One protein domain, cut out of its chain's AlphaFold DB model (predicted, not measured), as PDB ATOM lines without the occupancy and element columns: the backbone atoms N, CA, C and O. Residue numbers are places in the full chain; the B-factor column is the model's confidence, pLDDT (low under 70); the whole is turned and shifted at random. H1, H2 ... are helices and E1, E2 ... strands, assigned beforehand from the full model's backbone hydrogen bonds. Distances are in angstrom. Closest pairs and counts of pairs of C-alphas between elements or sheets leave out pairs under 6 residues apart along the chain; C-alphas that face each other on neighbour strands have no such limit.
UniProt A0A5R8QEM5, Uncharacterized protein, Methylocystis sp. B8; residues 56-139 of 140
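What this domain is: This is residues 56 to 139 of the 140 residues of an uncharacterized protein of Methylocystis sp. B8 (UniProt A0A5R8QEM5). One long helix, H1, runs along most of the length of an elongated body, and on one side of it a row of parts follows: H2, then a tiny ribbon of two strands, E1 and E2, then H4. H2 folds back along H1 to make a helical hairpin, H4 stands crosswise at the beginning of H1, and the short helix H3 lies on the loop between the two strands, away from the other helices. The printed part has 84 residues with four named helices and two named strands, in the order H1, H2, E1, H3, E2, H4; the sheet has the order E1 - E2 and is antiparallel, and the class is mostly helix. The whole is compact, with a radius of gyration of the C-alphas of 12.8 A, and the C-alphas span 38 by 24 by 16 A along their three main axes.

How they stand to each other: Start with H1, residues 56 to 75, and H2, residues 87 to 98, which touch and form a helical hairpin. They run opposite ways at a steep tilt of 42 degrees. Look at Cys 68 and Ile 92 for their closest C-alphas, 5.2 A apart; H1 touches H2 with its residues 64 to 73 alone. Go on to E1, residues 101 to 103, where the C-alphas of Met 96 and Ala 102 are the closest of H2 and E1, 7.2 A apart. Its neighbour strand is E2, residues 122 to 124, antiparallel, with an angle of 145 degrees between their directions. The C-alphas of 101 and 124 face each other at 4.4 A, and those of 103 and 122 at 4.5 A. Check the backbone here: N 102 and O 123 are 2.8 A apart, and N 123 and O 102 are 2.9 A apart, both within hydrogen-bond range. H1 and E2 are near each other, with 10 pairs of C-alphas within 10 A, while H1 and E1 are only just apart, the closest C-alphas being at 8.2 A. Next comes H4, residues 127 to 137; the closest C-alphas of E2 and H4 are those of Pro 124 and Arg 130, 4.9 A apart. H4 touches H1 about perpendicular, at 88 degrees. Their closest C-alphas are those of Phe 57 and Thr 133, 6.4 A apart, and H1 touches H4 with its residues 57 to 58 alone. H2 and H4 are apart, and H3, residues 108 to 112, is apart from H1, H2 and H4. In H1, H2, H3 and H4 every O i to N i+4 pair is within hydrogen-bond range.

Where its parts are: Find C-alpha 56 at (-11.686, -36.995, 51.750); from there H1 runs 28.1 A to C-alpha 75 at (-38.764, -43.740, 48.778), so watch x fall. H2 begins at C-alpha 87 and covers 16.4 A to C-alpha 98, with x rising again. E1 measures 6.7 A from Tyr 101 to Trp 103, H3 measures 6.4 A from Glu 108 to Glu 112, and E2 measures 7.0 A from Tyr 122 to Pro 124. H4 runs 15.5 A from Leu 127 to Val 137, ending at C-alpha 137 at (-12.074, -32.678, 40.866).

The domain as a whole: The two C-alphas farthest apart are those of Glu 78 and Phe 128, at 39.2 A, while those of Ser 56 and Phe 139, the first and last printed, are 14.3 A apart. The printed part has no cut. Its one long link has 11 residues, between H1 and H2; the link from H3 to E2, 9 residues, is short, and the others are tight. The mean pLDDT of the printed part is 84.8, and confidence is low, under 70, at residue 56 and at residues 82 to 84.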
ATOM      1  N   SER A  56     -10.689 -37.018  50.665       63.62
ATOM      2  CA  SER A  56     -11.686 -36.995  51.750       63.62
ATOM      3  C   SER A  56     -12.962 -36.241  51.370       63.62
ATOM      4  O   SER A  56     -14.051 -36.782  51.543       63.62
ATOM      5  N   PHE A  57     -12.844 -35.035  50.806       70.25
ATOM      6  CA  PHE A  57     -13.993 -34.200  50.439       70.25
ATOM      7  C   PHE A  57     -14.770 -34.782  49.261       70.25
ATOM      8  O   PHE A  57     -15.985 -34.953  49.353       70.25
ATOM      9  N   TYR A  58     -14.079 -35.157  48.182       76.88
ATOM     10  CA  TYR A  58     -14.729 -35.804  47.046       76.88
ATOM     11  C   TYR A  58     -15.288 -37.196  47.395       76.88
ATOM     12  O   TYR A  58     -16.392 -37.544  46.985       76.88
ATOM     13  N   LYS A  59     -14.608 -37.996  48.230       80.06
ATOM     14  CA  LYS A  59     -15.158 -39.279  48.706       80.06
ATOM     15  C   LYS A  59     -16.355 -39.078  49.618       80.06
ATOM     16  O   LYS A  59     -17.319 -39.824  49.490       80.06
ATOM     17  N   ALA A  60     -16.332 -38.082  50.502       82.50
ATOM     18  CA  ALA A  60     -17.492 -37.735  51.314       82.50
ATOM     19  C   ALA A  60     -18.681 -37.346  50.424       82.50
ATOM     20  O   ALA A  60     -19.795 -37.817  50.644       82.50
ATOM     21  N   GLN A  61     -18.431 -36.575  49.367       87.12
ATOM     22  CA  GLN A  61     -19.424 -36.228  48.357       87.12
ATOM     23  C   GLN A  61     -19.942 -37.452  47.588       87.12
ATOM     24  O   GLN A  61     -21.150 -37.584  47.391       87.12
ATOM     25  N   GLN A  62     -19.064 -38.375  47.192       88.62
ATOM     26  CA  GLN A  62     -19.434 -39.619  46.520       88.62
ATOM     27  C   GLN A  62     -20.325 -40.490  47.417       88.62
ATOM     28  O   GLN A  62     -21.392 -40.922  46.986       88.62
ATOM     29  N   ILE A  63     -19.935 -40.682  48.683       90.56
ATOM     30  CA  ILE A  63     -20.720 -41.424  49.681       90.56
ATOM     31  C   ILE A  63     -22.087 -40.768  49.876       90.56
ATOM     32  O   ILE A  63     -23.108 -41.455  49.865       90.56
ATOM     33  N   GLN A  64     -22.120 -39.441  50.015       93.12
ATOM     34  CA  GLN A  64     -23.363 -38.699  50.195       93.12
ATOM     35  C   GLN A  64     -24.292 -38.836  48.983       93.12
ATOM     36  O   GLN A  64     -25.496 -39.024  49.154       93.12
ATOM     37  N   THR A  65     -23.739 -38.782  47.771       92.00
ATOM     38  CA  THR A  65     -24.508 -38.918  46.527       92.00
ATOM     39  C   THR A  65     -25.129 -40.311  46.428       92.00
ATOM     40  O   THR A  65     -26.333 -40.422  46.206       92.00
ATOM     41  N   SER A  66     -24.353 -41.369  46.696       91.81
ATOM     42  CA  SER A  66     -24.859 -42.748  46.721       91.81
ATOM     43  C   SER A  66     -25.904 -42.980  47.818       91.81
ATOM     44  O   SER A  66     -26.876 -43.699  47.601       91.81
ATOM     45  N   ALA A  67     -25.748 -42.356  48.990       93.69
ATOM     46  CA  ALA A  67     -26.748 -42.427  50.054       93.69
ATOM     47  C   ALA A  67     -28.068 -41.756  49.636       93.69
ATOM     48  O   ALA A  67     -29.138 -42.324  49.838       93.69
ATOM     49  N   CYS A  68     -27.995 -40.578  49.010       93.25
ATOM     50  CA  CYS A  68     -29.164 -39.867  48.491       93.25
ATOM     51  C   CYS A  68     -29.865 -40.624  47.353       93.25
ATOM     52  O   CYS A  68     -31.091 -40.576  47.251       93.25
ATOM     53  N   GLU A  69     -29.103 -41.310  46.501       91.25
ATOM     54  CA  GLU A  69     -29.633 -42.190  45.456       91.25
ATOM     55  C   GLU A  69     -30.390 -43.368  46.066       91.25
ATOM     56  O   GLU A  69     -31.564 -43.560  45.756       91.25
ATOM     57  N   LEU A  70     -29.761 -44.093  46.995       91.56
ATOM     58  CA  LEU A  70     -30.379 -45.241  47.654       91.56
ATOM     59  C   LEU A  70     -31.656 -44.854  48.410       91.56
ATOM     60  O   LEU A  70     -32.650 -45.580  48.368       91.56
ATOM     61  N   ASP A  71     -31.642 -43.709  49.087       92.31
ATOM     62  CA  ASP A  71     -32.801 -43.174  49.800       92.31
ATOM     63  C   ASP A  71     -33.921 -42.760  48.828       92.31
ATOM     64  O   ASP A  71     -35.085 -43.101  49.030       92.31
ATOM     65  N   GLY A  72     -33.571 -42.128  47.703       88.12
ATOM     66  CA  GLY A  72     -34.527 -41.796  46.645       88.12
ATOM     67  C   GLY A  72     -35.165 -43.031  46.010       88.12
ATOM     68  O   GLY A  72     -36.380 -43.074  45.826       88.12
ATOM     69  N   GLU A  73     -34.377 -44.064  45.721       87.81
ATOM     70  CA  GLU A  73     -34.898 -45.332  45.208       87.81
ATOM     71  C   GLU A  73     -35.777 -46.069  46.223       87.81
ATOM     72  O   GLU A  73     -36.755 -46.711  45.842       87.81
ATOM     73  N   SER A  74     -35.435 -45.986  47.510       88.44
ATOM     74  CA  SER A  74     -36.208 -46.608  48.590       88.44
ATOM     75  C   SER A  74     -37.536 -45.886  48.822       88.44
ATOM     76  O   SER A  74     -38.543 -46.531  49.108       88.44
ATOM     77  N   ALA A  75     -37.560 -44.559  48.663       87.81
ATOM     78  CA  ALA A  75     -38.764 -43.740  48.778       87.81
ATOM     79  C   ALA A  75     -39.699 -43.868  47.560       87.81
ATOM     80  O   ALA A  75     -40.916 -43.756  47.710       87.81
ATOM     81  N   TYR A  76     -39.149 -44.120  46.366       87.38
ATOM     82  CA  TYR A  76     -39.904 -44.234  45.112       87.38
ATOM     83  C   TYR A  76     -39.576 -45.537  44.358       87.38
ATOM     84  O   TYR A  76     -39.064 -45.491  43.235       87.38
ATOM     85  N   PRO A  77     -39.892 -46.716  44.927       83.44
ATOM     86  CA  PRO A  77     -39.497 -48.003  44.348       83.44
ATOM     87  C   PRO A  77     -40.111 -48.255  42.964       83.44
ATOM     88  O   PRO A  77     -39.459 -48.834  42.095       83.44
ATOM     89  N   GLU A  78     -41.327 -47.757  42.720       83.44
ATOM     90  CA  GLU A  78     -42.032 -47.871  41.432       83.44
ATOM     91  C   GLU A  78     -41.322 -47.113  40.292       83.44
ATOM     92  O   GLU A  78     -41.492 -47.427  39.114       83.44
ATOM     93  N   ASN A  79     -40.474 -46.139  40.633       81.12
ATOM     94  CA  ASN A  79     -39.776 -45.280  39.681       81.12
ATOM     95  C   ASN A  79     -38.377 -45.796  39.305       81.12
ATOM     96  O   ASN A  79     -37.748 -45.213  38.424       81.12
ATOM     97  N   ARG A  80     -37.895 -46.900  39.901       73.19
ATOM     98  CA  ARG A  80     -36.549 -47.459  39.632       73.19
ATOM     99  C   ARG A  80     -36.303 -47.795  38.163       73.19
ATOM    100  O   ARG A  80     -35.202 -47.608  37.660       73.19
ATOM    101  N   ARG A  81     -37.312 -48.348  37.478       70.12
ATOM    102  CA  ARG A  81     -37.198 -48.763  36.065       70.12
ATOM    103  C   ARG A  81     -37.442 -47.623  35.088       70.12
ATOM    104  O   ARG A  81     -36.863 -47.625  34.008       70.12
ATOM    105  N   PHE A  82     -38.333 -46.704  35.442       67.19
ATOM    106  CA  PHE A  82     -38.733 -45.584  34.603       67.19
ATOM    107  C   PHE A  82     -39.019 -44.381  35.494       67.19
ATOM    108  O   PHE A  82     -40.106 -44.249  36.058       67.19
ATOM    109  N   ASP A  83     -38.054 -43.469  35.587       68.19
ATOM    110  CA  ASP A  83     -38.245 -42.206  36.297       68.19
ATOM    111  C   ASP A  83     -38.962 -41.180  35.402       68.19
ATOM    112  O   ASP A  83     -38.440 -40.111  35.085       68.19
ATOM    113  N   ALA A  84     -40.176 -41.523  34.953       61.66
ATOM    114  CA  ALA A  84     -40.945 -40.734  33.986       61.66
ATOM    115  C   ALA A  84     -41.187 -39.282  34.446       61.66
ATOM    116  O   ALA A  84     -41.267 -38.371  33.626       61.66
ATOM    117  N   ASN A  85     -41.243 -39.058  35.762       70.25
ATOM    118  CA  ASN A  85     -41.485 -37.748  36.374       70.25
ATOM    119  C   ASN A  85     -40.216 -37.079  36.933       70.25
ATOM    120  O   ASN A  85     -40.309 -36.019  37.572       70.25
ATOM    121  N   GLN A  86     -39.041 -37.681  36.709       83.19
ATOM    122  CA  GLN A  86     -37.769 -37.263  37.303       83.19
ATOM    123  C   GLN A  86     -37.840 -37.124  38.838       83.19
ATOM    124  O   GLN A  86     -37.245 -36.213  39.415       83.19
ATOM    125  N   LEU A  87     -38.645 -37.958  39.500       86.06
ATOM    126  CA  LEU A  87     -38.892 -37.913  40.940       86.06
ATOM    127  C   LEU A  87     -37.644 -38.312  41.719       86.06
ATOM    128  O   LEU A  87     -37.250 -37.579  42.626       86.06
ATOM    129  N   ILE A  88     -36.985 -39.401  41.319       85.88
ATOM    130  CA  ILE A  88     -35.740 -39.857  41.951       85.88
ATOM    131  C   ILE A  88     -34.657 -38.801  41.729       85.88
ATOM    132  O   ILE A  88     -34.003 -38.367  42.675       85.88
ATOM    133  N   ARG A  89     -34.545 -38.274  40.505       88.69
ATOM    134  CA  ARG A  89     -33.623 -37.169  40.206       88.69
ATOM    135  C   ARG A  89     -33.855 -35.942  41.097       88.69
ATOM    136  O   ARG A  89     -32.904 -35.419  41.674       88.69
ATOM    137  N   LYS A  90     -35.098 -35.466  41.219       91.19
ATOM    138  CA  LYS A  90     -35.443 -34.318  42.083       91.19
ATOM    139  C   LYS A  90     -35.146 -34.610  43.550       91.19
ATOM    140  O   LYS A  90     -34.678 -33.719  44.258       91.19
ATOM    141  N   TYR A  91     -35.393 -35.842  43.987       92.75
ATOM    142  CA  TYR A  91     -35.093 -36.279  45.341       92.75
ATOM    143  C   TYR A  91     -33.598 -36.197  45.638       92.75
ATOM    144  O   TYR A  91     -33.214 -35.570  46.622       92.75
ATOM    145  N   ILE A  92     -32.755 -36.755  44.763       92.44
ATOM    146  CA  ILE A  92     -31.297 -36.736  44.929       92.44
ATOM    147  C   ILE A  92     -30.785 -35.294  44.989       92.44
ATOM    148  O   ILE A  92     -30.064 -34.945  45.921       92.44
ATOM    149  N   LEU A  93     -31.225 -34.430  44.067       93.75
ATOM    150  CA  LEU A  93     -30.856 -33.009  44.065       93.75
ATOM    151  C   LEU A  93     -31.255 -32.311  45.377       93.75
ATOM    152  O   LEU A  93     -30.463 -31.562  45.945       93.75
ATOM    153  N   GLY A  94     -32.464 -32.574  45.880       94.94
ATOM    154  CA  GLY A  94     -32.942 -32.021  47.149       94.94
ATOM    155  C   GLY A  94     -32.211 -32.585  48.372       94.94
ATOM    156  O   GLY A  94     -31.942 -31.857  49.326       94.94
ATOM    157  N   CYS A  95     -31.862 -33.871  48.356       95.69
ATOM    158  CA  CYS A  95     -31.061 -34.518  49.390       95.69
ATOM    159  C   CYS A  95     -29.659 -33.904  49.456       95.69
ATOM    160  O   CYS A  95     -29.250 -33.434  50.513       95.69
ATOM    161  N   MET A  96     -28.982 -33.783  48.313       95.19
ATOM    162  CA  MET A  96     -27.665 -33.152  48.212       95.19
ATOM    163  C   MET A  96     -27.686 -31.683  48.651       95.19
ATOM    164  O   MET A  96     -26.809 -31.261  49.405       95.19
ATOM    165  N   ALA A  97     -28.718 -30.923  48.265       95.31
ATOM    166  CA  ALA A  97     -28.897 -29.538  48.701       95.31
ATOM    167  C   ALA A  97     -29.027 -29.411  50.227       95.31
ATOM    168  O   ALA A  97     -28.389 -28.546  50.828       95.31
ATOM    169  N   ARG A  98     -29.799 -30.298  50.871       94.75
ATOM    170  CA  ARG A  98     -29.918 -30.346  52.341       94.75
ATOM    171  C   ARG A  98     -28.609 -30.743  53.023       94.75
ATOM    172  O   ARG A  98     -28.327 -30.246  54.108       94.75
ATOM    173  N   SER A  99     -27.801 -31.571  52.370       91.38
ATOM    174  CA  SER A  99     -26.463 -31.961  52.830       91.38
ATOM    175  C   SER A  99     -25.377 -30.920  52.525       91.38
ATOM    176  O   SER A  99     -24.199 -31.188  52.742       91.38
ATOM    177  N   GLY A 100     -25.746 -29.733  52.032       91.38
ATOM    178  CA  GLY A 100     -24.818 -28.623  51.830       91.38
ATOM    179  C   GLY A 100     -24.072 -28.645  50.496       91.38
ATOM    180  O   GLY A 100     -23.052 -27.964  50.378       91.38
ATOM    181  N   TYR A 101     -24.567 -29.367  49.490       92.81
ATOM    182  CA  TYR A 101     -23.999 -29.399  48.141       92.81
ATOM    183  C   TYR A 101     -24.902 -28.689  47.129       92.81
ATOM    184  O   TYR A 101     -26.114 -28.877  47.101       92.81
ATOM    185  N   ALA A 102     -24.306 -27.896  46.247       93.12
ATOM    186  CA  ALA A 102     -24.980 -27.230  45.144       93.12
ATOM    187  C   ALA A 102     -24.680 -27.943  43.824       93.12
ATOM    188  O   ALA A 102     -23.531 -28.288  43.551       93.12
ATOM    189  N   TRP A 103     -25.706 -28.118  42.992       92.38
ATOM    190  CA  TRP A 103     -25.544 -28.610  41.626       92.38
ATOM    191  C   TRP A 103     -24.700 -27.638  40.788       92.38
ATOM    192  O   TRP A 103     -24.869 -26.420  40.879       92.38
ATOM    193  N   THR A 104     -23.812 -28.172  39.958       90.31
ATOM    194  CA  THR A 104     -22.967 -27.422  39.025       90.31
ATOM    195  C   THR A 104     -22.834 -28.164  37.697       90.31
ATOM    196  O   THR A 104     -23.034 -29.371  37.625       90.31
ATOM    197  N   THR A 105     -22.467 -27.438  36.644       87.56
ATOM    198  CA  THR A 105     -22.118 -27.979  35.321       87.56
ATOM    199  C   THR A 105     -20.693 -27.598  34.914       87.56
ATOM    200  O   THR A 105     -20.355 -27.616  33.731       87.56
ATOM    201  N   ASP A 106     -19.867 -27.181  35.877       84.81
ATOM    202  CA  ASP A 106     -18.515 -26.680  35.613       84.81
ATOM    203  C   ASP A 106     -17.596 -27.797  35.071       84.81
ATOM    204  O   ASP A 106     -16.802 -27.547  34.160       84.81
ATOM    205  N   HIS A 107     -17.749 -29.028  35.581       85.38
ATOM    206  CA  HIS A 107     -16.933 -30.196  35.227       85.38
ATOM    207  C   HIS A 107     -17.274 -30.771  33.844       85.38
ATOM    208  O   HIS A 107     -18.450 -30.863  33.489       85.38
ATOM    209  N   GLU A 108     -16.271 -31.229  33.086       84.75
ATOM    210  CA  GLU A 108     -16.449 -31.781  31.730       84.75
ATOM    211  C   GLU A 108     -17.392 -32.992  31.718       84.75
ATOM    212  O   GLU A 108     -18.425 -32.956  31.053       84.75
ATOM    213  N   HIS A 109     -17.154 -33.975  32.587       83.44
ATOM    214  CA  HIS A 109     -18.059 -35.120  32.761       83.44
ATOM    215  C   HIS A 109     -19.496 -34.761  33.160       83.44
ATOM    216  O   HIS A 109     -20.421 -35.518  32.868       83.44
ATOM    217  N   CYS A 110     -19.721 -33.607  33.794       86.00
ATOM    218  CA  CYS A 110     -21.082 -33.158  34.069       86.00
ATOM    219  C   CYS A 110     -21.764 -32.561  32.830       86.00
ATOM    220  O   CYS A 110     -22.983 -32.649  32.685       86.00
ATOM    221  N   LYS A 111     -20.989 -31.959  31.918       85.62
ATOM    222  CA  LYS A 111     -21.493 -31.457  30.631       85.62
ATOM    223  C   LYS A 111     -21.854 -32.609  29.699       85.62
ATOM    224  O   LYS A 111     -22.867 -32.530  29.013       85.62
ATOM    225  N   GLU A 112     -21.046 -33.666  29.701       82.75
ATOM    226  CA  GLU A 112     -21.280 -34.877  28.909       82.75
ATOM    227  C   GLU A 112     -22.461 -35.698  29.445       82.75
ATOM    228  O   GLU A 112     -23.314 -36.140  28.676       82.75
ATOM    229  N   ALA A 113     -22.535 -35.874  30.769       79.12
ATOM    230  CA  ALA A 113     -23.557 -36.677  31.429       79.12
ATOM    231  C   ALA A 113     -24.089 -35.978  32.700       79.12
ATOM    232  O   ALA A 113     -23.619 -36.267  33.808       79.12
ATOM    233  N   PRO A 114     -25.103 -35.091  32.581       84.06
ATOM    234  CA  PRO A 114     -25.683 -34.347  33.704       84.06
ATOM    235  C   PRO A 114     -26.627 -35.222  34.548       84.06
ATOM    236  O   PRO A 114     -27.832 -34.968  34.666       84.06
ATOM    237  N   LEU A 115     -26.083 -36.289  35.131       88.25
ATOM    238  CA  LEU A 115     -26.807 -37.250  35.956       88.25
ATOM    239  C   LEU A 115     -26.796 -36.820  37.420       88.25
ATOM    240  O   LEU A 115     -25.751 -36.499  37.976       88.25
ATOM    241  N   ALA A 116     -27.959 -36.865  38.075       87.88
ATOM    242  CA  ALA A 116     -28.072 -36.516  39.493       87.88
ATOM    243  C   ALA A 116     -27.246 -37.427  40.413       87.88
ATOM    244  O   ALA A 116     -26.910 -37.031  41.522       87.88
ATOM    245  N   THR A 117     -26.900 -38.622  39.948       88.00
ATOM    246  CA  THR A 117     -26.066 -39.599  40.653       88.00
ATOM    247  C   THR A 117     -24.568 -39.359  40.452       88.00
ATOM    248  O   THR A 117     -23.753 -39.992  41.114       88.00
ATOM    249  N   ASN A 118     -24.183 -38.438  39.561       89.31
ATOM    250  CA  ASN A 118     -22.787 -38.102  39.320       89.31
ATOM    251  C   ASN A 118     -22.289 -37.098  40.382       89.31
ATOM    252  O   ASN A 118     -22.725 -35.943  40.365       89.31
ATOM    253  N   PRO A 119     -21.361 -37.478  41.280       88.50
ATOM    254  CA  PRO A 119     -20.850 -36.579  42.316       88.50
ATOM    255  C   PRO A 119     -20.079 -35.375  41.749       88.50
ATOM    256  O   PRO A 119     -20.095 -34.313  42.368       88.50
ATOM    257  N   LEU A 120     -19.482 -35.488  40.551       88.88
ATOM    258  CA  LEU A 120     -18.763 -34.394  39.874       88.88
ATOM    259  C   LEU A 120     -19.682 -33.226  39.482       88.88
ATOM    260  O   LEU A 120     -19.223 -32.107  39.257       88.88
ATOM    261  N   CYS A 121     -20.992 -33.471  39.416       91.62
ATOM    262  CA  CYS A 121     -22.002 -32.447  39.160       91.62
ATOM    263  C   CYS A 121     -22.392 -31.645  40.410       91.62
ATOM    264  O   CYS A 121     -23.379 -30.908  40.395       91.62
ATOM    265  N   TYR A 122     -21.647 -31.768  41.508       91.12
ATOM    266  CA  TYR A 122     -21.934 -31.067  42.750       91.12
ATOM    267  C   TYR A 122     -20.692 -30.356  43.288       91.12
ATOM    268  O   TYR A 122     -19.557 -30.762  43.056       91.12
ATOM    269  N   LEU A 123     -20.912 -29.299  44.064       90.38
ATOM    270  CA  LEU A 123     -19.876 -28.601  44.821       90.38
ATOM    271  C   LEU A 123     -20.375 -28.281  46.230       90.38
ATOM    272  O   LEU A 123     -21.544 -27.925  46.379       90.38
ATOM    273  N   PRO A 124     -19.513 -28.326  47.258       89.06
ATOM    274  CA  PRO A 124     -19.868 -27.832  48.581       89.06
ATOM    275  C   PRO A 124     -20.343 -26.371  48.541       89.06
ATOM    276  O   PRO A 124     -19.884 -25.559  47.733       89.06
ATOM    277  N   THR A 125     -21.266 -26.022  49.430       88.69
ATOM    278  CA  THR A 125     -21.742 -24.640  49.613       88.69
ATOM    279  C   THR A 125     -20.778 -23.800  50.453       88.69
ATOM    280  O   THR A 125     -20.700 -22.587  50.253       88.69
ATOM    281  N   GLY A 126     -20.000 -24.432  51.339       83.00
ATOM    282  CA  GLY A 126     -18.943 -23.786  52.116       83.00
ATOM    283  C   GLY A 126     -17.793 -23.297  51.230       83.00
ATOM    284  O   GLY A 126     -17.336 -24.013  50.345       83.00
ATOM    285  N   LEU A 127     -17.308 -22.072  51.463       77.94
ATOM    286  CA  LEU A 127     -16.294 -21.436  50.606       77.94
ATOM    287  C   LEU A 127     -14.956 -22.186  50.593       77.94
ATOM    288  O   LEU A 127     -14.362 -22.350  49.528       77.94
ATOM    289  N   PHE A 128     -14.493 -22.635  51.763       76.94
ATOM    290  CA  PHE A 128     -13.233 -23.369  51.895       76.94
ATOM    291  C   PHE A 128     -13.322 -24.741  51.218       76.94
ATOM    292  O   PHE A 128     -12.553 -25.022  50.301       76.94
ATOM    293  N   ASP A 129     -14.325 -25.536  51.590       75.25
ATOM    294  CA  ASP A 129     -14.558 -26.872  51.033       75.25
ATOM    295  C   ASP A 129     -14.734 -26.809  49.514       75.25
ATOM    296  O   ASP A 129     -14.141 -27.588  48.779       75.25
ATOM    297  N   ARG A 130     -15.468 -25.808  49.013       81.81
ATOM    298  CA  ARG A 130     -15.656 -25.591  47.577       81.81
ATOM    299  C   ARG A 130     -14.353 -25.288  46.846       81.81
ATOM    300  O   ARG A 130     -14.180 -25.758  45.723       81.81
ATOM    301  N   ALA A 131     -13.467 -24.483  47.431       81.38
ATOM    302  CA  ALA A 131     -12.174 -24.170  46.826       81.38
ATOM    303  C   ALA A 131     -11.289 -25.422  46.751       81.38
ATOM    304  O   ALA A 131     -10.710 -25.696  45.702       81.38
ATOM    305  N   VAL A 132     -11.252 -26.207  47.830       75.38
ATOM    306  CA  VAL A 132     -10.500 -27.465  47.893       75.38
ATOM    307  C   VAL A 132     -11.066 -28.489  46.908       75.38
ATOM    308  O   VAL A 132     -10.320 -28.997  46.075       75.38
ATOM    309  N   THR A 133     -12.378 -28.743  46.932       76.75
ATOM    310  CA  THR A 133     -13.028 -29.699  46.027       76.75
ATOM    311  C   THR A 133     -12.820 -29.310  44.570       76.75
ATOM    312  O   THR A 133     -12.467 -30.172  43.784       76.75
ATOM    313  N   ARG A 134     -12.934 -28.025  44.196       79.88
ATOM    314  CA  ARG A 134     -12.672 -27.574  42.813       79.88
ATOM    315  C   ARG A 134     -11.284 -27.941  42.308       79.88
ATOM    316  O   ARG A 134     -11.151 -28.306  41.146       79.88
ATOM    317  N   VAL A 135     -10.268 -27.812  43.158       78.31
ATOM    318  CA  VAL A 135      -8.907 -28.218  42.801       78.31
ATOM    319  C   VAL A 135      -8.823 -29.738  42.692       78.31
ATOM    320  O   VAL A 135      -8.187 -30.224  41.771       78.31
ATOM    321  N   GLN A 136      -9.481 -30.480  43.588       75.12
ATOM    322  CA  GLN A 136      -9.466 -31.947  43.589       75.12
ATOM    323  C   GLN A 136     -10.125 -32.544  42.347       75.12
ATOM    324  O   GLN A 136      -9.477 -33.315  41.649       75.12
ATOM    325  N   VAL A 137     -11.366 -32.150  42.040       75.31
ATOM    326  CA  VAL A 137     -12.074 -32.678  40.866       75.31
ATOM    327  C   VAL A 137     -11.408 -32.270  39.553       75.31
ATOM    328  O   VAL A 137     -11.512 -32.999  38.588       75.31
ATOM    329  N   ALA A 138     -10.638 -31.178  39.495       74.25
ATOM    330  CA  ALA A 138      -9.894 -30.824  38.279       74.25
ATOM    331  C   ALA A 138      -8.809 -31.847  37.872       74.25
ATOM    332  O   ALA A 138      -8.281 -31.750  36.765       74.25
ATOM    333  N   PHE A 139      -8.440 -32.777  38.762       70.38
ATOM    334  CA  PHE A 139      -7.497 -33.865  38.484       70.38
ATOM    335  C   PHE A 139      -8.180 -35.221  38.231       70.38
ATOM    336  O   PHE A 139      -7.466 -36.212  38.060       70.38
TER     337      PHE A 139